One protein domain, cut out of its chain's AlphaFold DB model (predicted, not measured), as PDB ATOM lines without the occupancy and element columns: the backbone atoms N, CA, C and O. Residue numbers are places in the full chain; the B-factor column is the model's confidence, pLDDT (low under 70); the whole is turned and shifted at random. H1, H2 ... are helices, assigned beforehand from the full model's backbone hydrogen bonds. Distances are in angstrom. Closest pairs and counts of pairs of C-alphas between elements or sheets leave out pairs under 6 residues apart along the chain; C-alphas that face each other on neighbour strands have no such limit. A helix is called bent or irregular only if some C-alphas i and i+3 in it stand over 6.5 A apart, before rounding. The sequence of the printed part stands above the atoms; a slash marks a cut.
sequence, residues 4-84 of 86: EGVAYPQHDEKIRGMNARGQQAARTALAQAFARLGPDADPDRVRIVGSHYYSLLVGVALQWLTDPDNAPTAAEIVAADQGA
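AT A GLANCE: This is residues 4 to 84 of the 86 residues of the protein "TetR_C_6 domain-containing protein" of Amycolatopsis methanolica 239 (UniProt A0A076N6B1). Two long helices, H2 and H3, cross at about a right angle as a lopsided, loosely built cross, meeting through the later part of H2 and the earlier part of H3. Short H1 makes a corner at the first end of H2, and short H4 folds back near H3 after a link. The printed part has 81 residues with four named helices, H1, H2, H3 and H4 in chain order, and no named strand; the class is all helix. The whole is loose, with a radius of gyration of the C-alphas of 14.8 A, and flat, spanning 42 by 40 by 15 A.

HOW THE PARTS SIT: H1, residues 4 to 11, and H2, residues 13 to 35, only just touch, only at the corner by their link, with 3 pairs of C-alphas within 8 A. The closest are those of Pro 9 and Ile 15, 6.1 A apart, and the helices run opposite ways at a steep tilt of 49 degrees. H2, with residues 26 to 35 alone, touches H3, residues 43 to 66, at residues 46 to 54 alone. Their closest C-alphas, of Arg 27 and Gly 50, are 4.0 A apart, and their lines are about perpendicular at 79 degrees. H4, residues 74 to 83, and H3 are near each other, with 7 pairs of C-alphas within 10 A. H1 is apart from H3 and H4, and H2 from H4. Every O i to N i+4 pair is within hydrogen-bond range in H2, H3 and H4; in H1 it is 1 of 4, beside 2 of 5 O i to N i+3 pairs.

IN THESE COORDINATES: H1 begins at C-alpha 4, (-101.616, -75.111, 97.446), and is only just irregular: C-alphas 8 and 11 are 6.9 A apart. H2 measures 32.3 A and H3 34.2 A from first to last C-alpha. H4 ends at C-alpha 83, (-101.307, -62.328, 129.645).

THE WHOLE: The C-alphas farthest apart, of His 11 and Gly 83, are 41.9 A apart. The printed part has no cut. The link H1 to H2 is tight; H2 to H3 and H3 to H4 are short. Residues 4 to 11 and 84 are under pLDDT 70.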
ATOM      1  N   GLU A   4    -101.657 -74.153  98.555       55.50
ATOM      2  CA  GLU A   4    -101.616 -75.111  97.446       55.50
ATOM      3  C   GLU A   4    -100.479 -76.135  97.593       55.50
ATOM      4  O   GLU A   4    -100.658 -77.313  97.290       55.50
ATOM      5  N   GLY A   5     -99.340 -75.737  98.169       55.22
ATOM      6  CA  GLY A   5     -98.217 -76.631  98.472       55.22
ATOM      7  C   GLY A   5     -98.487 -77.614  99.618       55.22
ATOM      8  O   GLY A   5     -97.710 -78.543  99.815       55.22
ATOM      9  N   VAL A   6     -99.581 -77.436 100.367       56.75
ATOM     10  CA  VAL A   6    -100.044 -78.353 101.425       56.75
ATOM     11  C   VAL A   6    -101.141 -79.292 100.902       56.75
ATOM     12  O   VAL A   6    -101.249 -80.430 101.360       56.75
ATOM     13  N   ALA A   7    -101.923 -78.848  99.912       58.00
ATOM     14  CA  ALA A   7    -103.012 -79.620  99.313       58.00
ATOM     15  C   ALA A   7    -102.546 -80.558  98.180       58.00
ATOM     16  O   ALA A   7    -102.994 -81.699  98.113       58.00
ATOM     17  N   TYR A   8    -101.607 -80.133  97.329       52.88
ATOM     18  CA  TYR A   8    -101.155 -80.934  96.180       52.88
ATOM     19  C   TYR A   8    -100.333 -82.196  96.531       52.88
ATOM     20  O   TYR A   8    -100.497 -83.221  95.866       52.88
ATOM     21  N   PRO A   9     -99.497 -82.220  97.594       51.91
ATOM     22  CA  PRO A   9     -98.777 -83.432  97.979       51.91
ATOM     23  C   PRO A   9     -99.662 -84.500  98.624       51.91
ATOM     24  O   PRO A   9     -99.151 -85.542  99.035       51.91
ATOM     25  N   GLN A  10    -100.979 -84.283  98.730       55.19
ATOM     26  CA  GLN A  10    -101.871 -85.294  99.280       55.19
ATOM     27  C   GLN A  10    -101.955 -86.566  98.430       55.19
ATOM     28  O   GLN A  10    -102.468 -87.559  98.926       55.19
ATOM     29  N   HIS A  11    -101.392 -86.598  97.222       60.94
ATOM     30  CA  HIS A  11    -101.325 -87.815  96.410       60.94
ATOM     31  C   HIS A  11    -100.054 -88.658  96.610       60.94
ATOM     32  O   HIS A  11    -100.056 -89.819  96.215       60.94
ATOM     33  N   ASP A  12     -99.017 -88.143  97.285       78.88
ATOM     34  CA  ASP A  12     -97.772 -88.883  97.547       78.88
ATOM     35  C   ASP A  12     -97.559 -89.097  99.057       78.88
ATOM     36  O   ASP A  12     -97.223 -88.180  99.815       78.88
ATOM     37  N   GLU A  13     -97.738 -90.345  99.498       81.19
ATOM     38  CA  GLU A  13     -97.544 -90.785 100.885       81.19
ATOM     39  C   GLU A  13     -96.178 -90.424 101.461       81.19
ATOM     40  O   GLU A  13     -96.073 -90.061 102.639       81.19
ATOM     41  N   LYS A  14     -95.127 -90.468 100.639       82.31
ATOM     42  CA  LYS A  14     -93.770 -90.135 101.063       82.31
ATOM     43  C   LYS A  14     -93.668 -88.652 101.398       82.31
ATOM     44  O   LYS A  14     -93.105 -88.309 102.440       82.31
ATOM     45  N   ILE A  15     -94.232 -87.782 100.560       84.06
ATOM     46  CA  ILE A  15     -94.202 -86.332 100.790       84.06
ATOM     47  C   ILE A  15     -95.075 -85.956 101.987       84.06
ATOM     48  O   ILE A  15     -94.624 -85.197 102.850       84.06
ATOM     49  N   ARG A  16     -96.272 -86.550 102.116       84.75
ATOM     50  CA  ARG A  16     -97.102 -86.385 103.324       84.75
ATOM     51  C   ARG A  16     -96.324 -86.771 104.584       84.75
ATOM     52  O   ARG A  16     -96.295 -86.005 105.546       84.75
ATOM     53  N   GLY A  17     -95.645 -87.919 104.565       88.12
ATOM     54  CA  GLY A  17     -94.843 -88.403 105.688       88.12
ATOM     55  C   GLY A  17     -93.644 -87.509 106.018       88.12
ATOM     56  O   GLY A  17     -93.362 -87.270 107.192       88.12
ATOM     57  N   MET A  18     -92.943 -86.984 105.006       87.94
ATOM     58  CA  MET A  18     -91.852 -86.022 105.204       87.94
ATOM     59  C   MET A  18     -92.352 -84.735 105.864       87.94
ATOM     60  O   MET A  18     -91.766 -84.299 106.857       87.94
ATOM     61  N   ASN A  19     -93.464 -84.177 105.377       86.62
ATOM     62  CA  ASN A  19     -94.067 -82.978 105.955       86.62
ATOM     63  C   ASN A  19     -94.545 -83.216 107.390       86.62
ATOM     64  O   ASN A  19     -94.255 -82.402 108.264       86.62
ATOM     65  N   ALA A  20     -95.220 -84.335 107.660       90.38
ATOM     66  CA  ALA A  20     -95.691 -84.672 109.001       90.38
ATOM     67  C   ALA A  20     -94.533 -84.751 110.012       90.38
ATOM     68  O   ALA A  20     -94.607 -84.148 111.084       90.38
ATOM     69  N   ARG A  21     -93.427 -85.413 109.644       93.50
ATOM     70  CA  ARG A  21     -92.220 -85.477 110.484       93.50
ATOM     71  C   ARG A  21     -91.588 -84.103 110.698       93.50
ATOM     72  O   ARG A  21     -91.215 -83.781 111.823       93.50
ATOM     73  N   GLY A  22     -91.508 -83.284 109.649       93.25
ATOM     74  CA  GLY A  22     -90.997 -81.915 109.746       93.25
ATOM     75  C   GLY A  22     -91.828 -81.047 110.692       93.25
ATOM     76  O   GLY A  22     -91.275 -80.370 111.557       93.25
ATOM     77  N   GLN A  23     -93.160 -81.119 110.597       94.31
ATOM     78  CA  GLN A  23     -94.050 -80.405 111.514       94.31
ATOM     79  C   GLN A  23     -93.903 -80.888 112.956       94.31
ATOM     80  O   GLN A  23     -93.895 -80.070 113.872       94.31
ATOM     81  N   GLN A  24     -93.765 -82.196 113.173       94.69
ATOM     82  CA  GLN A  24     -93.568 -82.731 114.517       94.69
ATOM     83  C   GLN A  24     -92.253 -82.241 115.135       94.69
ATOM     84  O   GLN A  24     -92.262 -81.778 116.273       94.69
ATOM     85  N   ALA A  25     -91.155 -82.251 114.374       95.44
ATOM     86  CA  ALA A  25     -89.877 -81.705 114.826       95.44
ATOM     87  C   ALA A  25     -89.972 -80.203 115.150       95.44
ATOM     88  O   ALA A  25     -89.491 -79.767 116.195       95.44
ATOM     89  N   ALA A  26     -90.648 -79.421 114.299       95.25
ATOM     90  CA  ALA A  26     -90.859 -77.994 114.528       95.25
ATOM     91  C   ALA A  26     -91.661 -77.726 115.812       95.25
ATOM     92  O   ALA A  26     -91.268 -76.885 116.614       95.25
ATOM     93  N   ARG A  27     -92.751 -78.468 116.047       96.00
ATOM     94  CA  ARG A  27     -93.567 -78.337 117.266       96.00
ATOM     95  C   ARG A  27     -92.750 -78.632 118.522       96.00
ATOM     96  O   ARG A  27     -92.811 -77.851 119.466       96.00
ATOM     97  N   THR A  28     -91.949 -79.699 118.522       96.12
ATOM     98  CA  THR A  28     -91.056 -80.010 119.648       96.12
ATOM     99  C   THR A  28     -90.074 -78.870 119.913       96.12
ATOM    100  O   THR A  28     -89.967 -78.413 121.049       96.12
ATOM    101  N   ALA A  29     -89.407 -78.361 118.873       94.88
ATOM    102  CA  ALA A  29     -88.449 -77.265 119.010       94.88
ATOM    103  C   ALA A  29     -89.101 -75.979 119.550       94.88
ATOM    104  O   ALA A  29     -88.545 -75.316 120.423       94.88
ATOM    105  N   LEU A  30     -90.308 -75.646 119.083       94.50
ATOM    106  CA  LEU A  30     -91.056 -74.479 119.557       94.50
ATOM    107  C   LEU A  30     -91.470 -74.616 121.028       94.50
ATOM    108  O   LEU A  30     -91.339 -73.662 121.792       94.50
ATOM    109  N   ALA A  31     -91.913 -75.803 121.447       94.75
ATOM    110  CA  ALA A  31     -92.270 -76.056 122.841       94.75
ATOM    111  C   ALA A  31     -91.061 -75.894 123.782       94.75
ATOM    112  O   ALA A  31     -91.178 -75.311 124.861       94.75
ATOM    113  N   GLN A  32     -89.888 -76.362 123.352       93.50
ATOM    114  CA  GLN A  32     -88.632 -76.193 124.085       93.50
ATOM    115  C   GLN A  32     -88.215 -74.719 124.157       93.50
ATOM    116  O   GLN A  32     -87.869 -74.230 125.232       93.50
ATOM    117  N   ALA A  33     -88.294 -73.994 123.037       90.12
ATOM    118  CA  ALA A  33     -87.860 -72.603 122.948       90.12
ATOM    119  C   ALA A  33     -88.729 -71.647 123.778       90.12
ATOM    120  O   ALA A  33     -88.201 -70.821 124.523       90.12
ATOM    121  N   PHE A  34     -90.055 -71.760 123.671       88.25
ATOM    122  CA  PHE A  34     -90.963 -70.753 124.223       88.25
ATOM    123  C   PHE A  34     -91.553 -71.121 125.587       88.25
ATOM    124  O   PHE A  34     -91.784 -70.235 126.405       88.25
ATOM    125  N   ALA A  35     -91.723 -72.411 125.890       88.88
ATOM    126  CA  ALA A  35     -92.210 -72.859 127.200       88.88
ATOM    127  C   ALA A  35     -91.124 -73.473 128.092       88.88
ATOM    128  O   ALA A  35     -91.437 -73.966 129.176       88.88
ATOM    129  N   ARG A  36     -89.855 -73.439 127.656       88.25
ATOM    130  CA  ARG A  36     -88.694 -73.964 128.401       88.25
ATOM    131  C   ARG A  36     -88.877 -75.422 128.835       88.25
ATOM    132  O   ARG A  36     -88.409 -75.824 129.900       88.25
ATOM    133  N   LEU A  37     -89.584 -76.211 128.025       91.88
ATOM    134  CA  LEU A  37     -89.754 -77.636 128.277       91.88
ATOM    135  C   LEU A  37     -88.417 -78.346 128.043       91.88
ATOM    136  O   LEU A  37     -87.844 -78.254 126.961       91.88
ATOM    137  N   GLY A  38     -87.911 -79.018 129.077       88.88
ATOM    138  CA  GLY A  38     -86.682 -79.807 129.007       88.88
ATOM    139  C   GLY A  38     -86.865 -81.150 128.282       88.88
ATOM    140  O   GLY A  38     -87.980 -81.494 127.890       88.88
ATOM    141  N   PRO A  39     -85.783 -81.933 128.123       85.75
ATOM    142  CA  PRO A  39     -85.828 -83.250 127.477       85.75
ATOM    143  C   PRO A  39     -86.739 -84.255 128.199       85.75
ATOM    144  O   PRO A  39     -87.327 -85.107 127.543       85.75
ATOM    145  N   ASP A  40     -86.908 -84.106 129.517       92.94
ATOM    146  CA  ASP A  40     -87.748 -84.977 130.353       92.94
ATOM    147  C   ASP A  40     -89.181 -84.443 130.530       92.94
ATOM    148  O   ASP A  40     -89.922 -84.882 131.411       92.94
ATOM    149  N   ALA A  41     -89.578 -83.440 129.739       94.88
ATOM    150  CA  ALA A  41     -90.930 -82.905 129.794       94.88
ATOM    151  C   ALA A  41     -91.959 -83.943 129.330       94.88
ATOM    152  O   ALA A  41     -91.710 -84.720 128.409       94.88
ATOM    153  N   ASP A  42     -93.148 -83.895 129.936       96.00
ATOM    154  CA  ASP A  42     -94.292 -84.715 129.539       96.00
ATOM    155  C   ASP A  42     -94.539 -84.613 128.015       96.00
ATOM    156  O   ASP A  42     -94.778 -83.504 127.511       96.00
ATOM    157  N   PRO A  43     -94.494 -85.738 127.269       94.81
ATOM    158  CA  PRO A  43     -94.717 -85.755 125.828       94.81
ATOM    159  C   PRO A  43     -96.036 -85.109 125.396       94.81
ATOM    160  O   PRO A  43     -96.079 -84.446 124.355       94.81
ATOM    161  N   ASP A  44     -97.104 -85.252 126.185       95.62
ATOM    162  CA  ASP A  44     -98.389 -84.630 125.865       95.62
ATOM    163  C   ASP A  44     -98.327 -83.114 126.016       95.62
ATOM    164  O   ASP A  44     -98.823 -82.376 125.158       95.62
ATOM    165  N   ARG A  45     -97.627 -82.630 127.044       95.19
ATOM    166  CA  ARG A  45     -97.381 -81.199 127.224       95.19
ATOM    167  C   ARG A  45     -96.541 -80.625 126.084       95.19
ATOM    168  O   ARG A  45     -96.897 -79.574 125.552       95.19
ATOM    169  N   VAL A  46     -95.480 -81.319 125.662       96.19
ATOM    170  CA  VAL A  46     -94.660 -80.925 124.498       96.19
ATOM    171  C   VAL A  46     -95.522 -80.833 123.241       96.19
ATOM    172  O   VAL A  46     -95.443 -79.847 122.506       96.19
ATOM    173  N   ARG A  47     -96.389 -81.826 123.009       95.00
ATOM    174  CA  ARG A  47     -97.295 -81.852 121.857       95.00
ATOM    175  C   ARG A  47     -98.282 -80.684 121.878       95.00
ATOM    176  O   ARG A  47     -98.453 -80.036 120.845       95.00
ATOM    177  N   ILE A  48     -98.937 -80.427 123.010       96.06
ATOM    178  CA  ILE A  48     -99.955 -79.371 123.153       96.06
ATOM    179  C   ILE A  48     -99.318 -77.995 122.956       96.06
ATOM    180  O   ILE A  48     -99.717 -77.248 122.064       96.06
ATOM    181  N   VAL A  49     -98.272 -77.697 123.726       95.44
ATOM    182  CA  VAL A  49     -97.592 -76.400 123.693       95.44
ATOM    183  C   VAL A  49     -96.919 -76.158 122.341       95.44
ATOM    184  O   VAL A  49     -97.036 -75.080 121.763       95.44
ATOM    185  N   GLY A  50     -96.259 -77.171 121.780       96.25
ATOM    186  CA  GLY A  50     -95.654 -77.069 120.456       96.25
ATOM    187  C   GLY A  50     -96.679 -76.800 119.356       96.25
ATOM    188  O   GLY A  50     -96.406 -76.037 118.431       96.25
ATOM    189  N   SER A  51     -97.873 -77.395 119.458       96.94
ATOM    190  CA  SER A  51     -98.965 -77.166 118.504       96.94
ATOM    191  C   SER A  51     -99.559 -75.760 118.621       96.94
ATOM    192  O   SER A  51     -99.890 -75.174 117.589       96.94
ATOM    193  N   HIS A  52     -99.640 -75.202 119.836       95.56
ATOM    194  CA  HIS A  52    -100.020 -73.801 120.073       95.56
ATOM    195  C   HIS A  52     -99.070 -72.850 119.338       95.56
ATOM    196  O   HIS A  52     -99.487 -72.139 118.423       95.56
ATOM    197  N   TYR A  53     -97.769 -72.937 119.624       94.62
ATOM    198  CA  TYR A  53     -96.774 -72.069 118.991       94.62
ATOM    199  C   TYR A  53     -96.648 -72.287 117.482       94.62
ATOM    200  O   TYR A  53     -96.427 -71.332 116.742       94.62
ATOM    201  N   TYR A  54     -96.806 -73.521 116.994       95.88
ATOM    202  CA  TYR A  54     -96.786 -73.783 115.555       95.88
ATOM    203  C   TYR A  54     -97.983 -73.141 114.844       95.88
ATOM    204  O   TYR A  54     -97.822 -72.570 113.767       95.88
ATOM    205  N   SER A  55     -99.168 -73.179 115.462       95.38
ATOM    206  CA  SER A  55    -100.366 -72.505 114.944       95.38
ATOM    207  C   SER A  55    -100.181 -70.987 114.905       95.38
ATOM    208  O   SER A  55    -100.466 -70.370 113.880       95.38
ATOM    209  N   LEU A  56     -99.628 -70.401 115.975       94.00
ATOM    210  CA  LEU A  56     -99.290 -68.976 116.019       94.00
ATOM    211  C   LEU A  56     -98.281 -68.604 114.929       94.00
ATOM    212  O   LEU A  56     -98.520 -67.667 114.175       94.00
ATOM    213  N   LEU A  57     -97.194 -69.368 114.783       93.25
ATOM    214  CA  LEU A  57     -96.171 -69.123 113.764       93.25
ATOM    215  C   LEU A  57     -96.762 -69.119 112.349       93.25
ATOM    216  O   LEU A  57     -96.474 -68.217 111.565       93.25
ATOM    217  N   VAL A  58     -97.589 -70.114 112.016       94.62
ATOM    218  CA  VAL A  58     -98.234 -70.199 110.696       94.62
ATOM    219  C   VAL A  58     -99.204 -69.035 110.485       94.62
ATOM    220  O   VAL A  58     -99.190 -68.428 109.416       94.62
ATOM    221  N   GLY A  59    -100.009 -68.688 111.494       94.50
ATOM    222  CA  GLY A  59    -100.948 -67.567 111.423       94.50
ATOM    223  C   GLY A  59    -100.258 -66.207 111.279       94.50
ATOM    224  O   GLY A  59    -100.686 -65.379 110.478       94.50
ATOM    225  N   VAL A  60     -99.162 -65.976 112.001       95.00
ATOM    226  CA  VAL A  60     -98.339 -64.761 111.877       95.00
ATOM    227  C   VAL A  60     -97.681 -64.705 110.503       95.00
ATOM    228  O   VAL A  60     -97.763 -63.683 109.831       95.00
ATOM    229  N   ALA A  61     -97.096 -65.812 110.035       94.56
ATOM    230  CA  ALA A  61     -96.498 -65.870 108.704       94.56
ATOM    231  C   ALA A  61     -97.522 -65.573 107.598       94.56
ATOM    232  O   ALA A  61     -97.187 -64.910 106.620       94.56
ATOM    233  N   LEU A  62     -98.766 -66.038 107.746       96.31
ATOM    234  CA  LEU A  62     -99.834 -65.717 106.805       96.31
ATOM    235  C   LEU A  62    -100.186 -64.224 106.816       96.31
ATOM    236  O   LEU A  62    -100.314 -63.635 105.746       96.31
ATOM    237  N   GLN A  63    -100.319 -63.617 107.998       96.69
ATOM    238  CA  GLN A  63    -100.590 -62.181 108.130       96.69
ATOM    239  C   GLN A  63     -99.479 -61.349 107.482       96.69
ATOM    240  O   GLN A  63     -99.775 -60.496 106.656       96.69
ATOM    241  N   TRP A  64     -98.211 -61.692 107.731       95.69
ATOM    242  CA  TRP A  64     -97.055 -61.064 107.078       95.69
ATOM    243  C   TRP A  64     -97.067 -61.186 105.551       95.69
ATOM    244  O   TRP A  64     -96.656 -60.266 104.854       95.69
ATOM    245  N   LEU A  65     -97.524 -62.320 105.015       95.69
ATOM    246  CA  LEU A  65     -97.654 -62.513 103.568       95.69
ATOM    247  C   LEU A  65     -98.849 -61.760 102.961       95.69
ATOM    248  O   LEU A  65     -98.863 -61.554 101.751       95.69
ATOM    249  N   THR A  66     -99.849 -61.403 103.769       96.31
ATOM    250  CA  THR A  66    -101.109 -60.797 103.305       96.31
ATOM    251  C   THR A  66    -101.081 -59.276 103.413       96.31
ATOM    252  O   THR A  66    -101.430 -58.589 102.459       96.31
ATOM    253  N   ASP A  67    -100.666 -58.764 104.568       97.56
ATOM    254  CA  ASP A  67    -100.603 -57.343 104.897       97.56
ATOM    255  C   ASP A  67     -99.449 -57.124 105.894       97.56
ATOM    256  O   ASP A  67     -99.660 -57.138 107.111       97.56
ATOM    257  N   PRO A  68     -98.202 -57.005 105.403       95.06
ATOM    258  CA  PRO A  68     -97.032 -56.883 106.268       95.06
ATOM    259  C   PRO A  68     -97.042 -55.600 107.105       95.06
ATOM    260  O   PRO A  68     -96.456 -55.594 108.185       95.06
ATOM    261  N   ASP A  69     -97.714 -54.544 106.642       97.56
ATOM    262  CA  ASP A  69     -97.748 -53.250 107.327       97.56
ATOM    263  C   ASP A  69     -98.605 -53.298 108.604       97.56
ATOM    264  O   ASP A  69     -98.356 -52.537 109.539       97.56
ATOM    265  N   ASN A  70     -99.575 -54.218 108.670       96.50
ATOM    266  CA  ASN A  70    -100.447 -54.422 109.833       96.50
ATOM    267  C   ASN A  70    -100.243 -55.785 110.523       96.50
ATOM    268  O   ASN A  70    -101.004 -56.145 111.424       96.50
ATOM    269  N   ALA A  71     -99.243 -56.569 110.111       97.12
ATOM    270  CA  ALA A  71     -98.969 -57.868 110.714       97.12
ATOM    271  C   ALA A  71     -98.417 -57.718 112.146       97.12
ATOM    272  O   ALA A  71     -97.616 -56.819 112.413       97.12
ATOM    273  N   PRO A  72     -98.774 -58.622 113.078       96.00
ATOM    274  CA  PRO A  72     -98.300 -58.538 114.450       96.00
ATOM    275  C   PRO A  72     -96.787 -58.753 114.536       96.00
ATOM    276  O   PRO A  72     -96.193 -59.607 113.859       96.00
ATOM    277  N   THR A  73     -96.166 -58.008 115.440       92.88
ATOM    278  CA  THR A  73     -94.769 -58.178 115.818       92.88
ATOM    279  C   THR A  73     -94.596 -59.381 116.744       92.88
ATOM    280  O   THR A  73     -95.500 -59.785 117.477       92.88
ATOM    281  N   ALA A  74     -93.382 -59.936 116.787       86.25
ATOM    282  CA  ALA A  74     -93.054 -60.994 117.743       86.25
ATOM    283  C   ALA A  74     -93.271 -60.553 119.206       86.25
ATOM    284  O   ALA A  74     -93.663 -61.367 120.039       86.25
ATOM    285  N   ALA A  75     -93.043 -59.271 119.512       90.38
ATOM    286  CA  ALA A  75     -93.240 -58.720 120.849       90.38
ATOM    287  C   ALA A  75     -94.720 -58.725 121.266       90.38
ATOM    288  O   ALA A  75     -95.023 -59.109 122.393       90.38
ATOM    289  N   GLU A  76     -95.635 -58.366 120.363       93.88
ATOM    290  CA  GLU A  76     -97.082 -58.390 120.627       93.88
ATOM    291  C   GLU A  76     -97.599 -59.815 120.846       93.88
ATOM    292  O   GLU A  76     -98.378 -60.049 121.771       93.88
ATOM    293  N   ILE A  77     -97.107 -60.783 120.067       91.38
ATOM    294  CA  ILE A  77     -97.448 -62.202 120.250       91.38
ATOM    295  C   ILE A  77     -96.991 -62.704 121.626       91.38
ATOM    296  O   ILE A  77     -97.772 -63.320 122.350       91.38
ATOM    297  N   VAL A  78     -95.749 -62.410 122.023       85.81
ATOM    298  CA  VAL A  78     -95.221 -62.822 123.335       85.81
ATOM    299  C   VAL A  78     -95.953 -62.123 124.483       85.81
ATOM    300  O   VAL A  78     -96.224 -62.753 125.505       85.81
ATOM    301  N   ALA A  79     -96.293 -60.842 124.332       88.56
ATOM    302  CA  ALA A  79     -97.058 -60.107 125.335       88.56
ATOM    303  C   ALA A  79     -98.451 -60.726 125.549       88.56
ATOM    304  O   ALA A  79     -98.884 -60.873 126.694       88.56
ATOM    305  N   ALA A  80     -99.123 -61.142 124.469       88.69
ATOM    306  CA  ALA A  80    -100.411 -61.825 124.547       88.69
ATOM    307  C   ALA A  80    -100.310 -63.168 125.293       88.69
ATOM    308  O   ALA A  80    -101.104 -63.410 126.201       88.69
ATOM    309  N   ASP A  81     -99.304 -63.994 124.992       80.88
ATOM    310  CA  ASP A  81     -99.094 -65.299 125.645       80.88
ATOM    311  C   ASP A  81     -98.734 -65.181 127.141       80.88
ATOM    312  O   ASP A  81     -99.062 -66.053 127.942       80.88
ATOM    313  N   GLN A  82     -98.085 -64.092 127.564       76.38
ATOM    314  CA  GLN A  82     -97.823 -63.844 128.988       76.38
ATOM    315  C   GLN A  82     -99.083 -63.418 129.758       76.38
ATOM    316  O   GLN A  82     -99.195 -63.687 130.958       76.38
ATOM    317  N   GLY A  83    -100.020 -62.746 129.081       71.56
ATOM    318  CA  GLY A  83    -101.307 -62.328 129.645       71.56
ATOM    319  C   GLY A  83    -102.358 -63.443 129.638       71.56
ATOM    320  O   GLY A  83    -103.118 -63.587 130.596       71.56
ATOM    321  N   ALA A  84    -102.368 -64.265 128.591       64.31
ATOM    322  CA  ALA A  84    -103.191 -65.455 128.460       64.31
ATOM    323  C   ALA A  84    -102.426 -66.654 129.030       64.31
ATOM    324  O   ALA A  84    -101.763 -67.380 128.304       64.31
TER     325      ALA A  84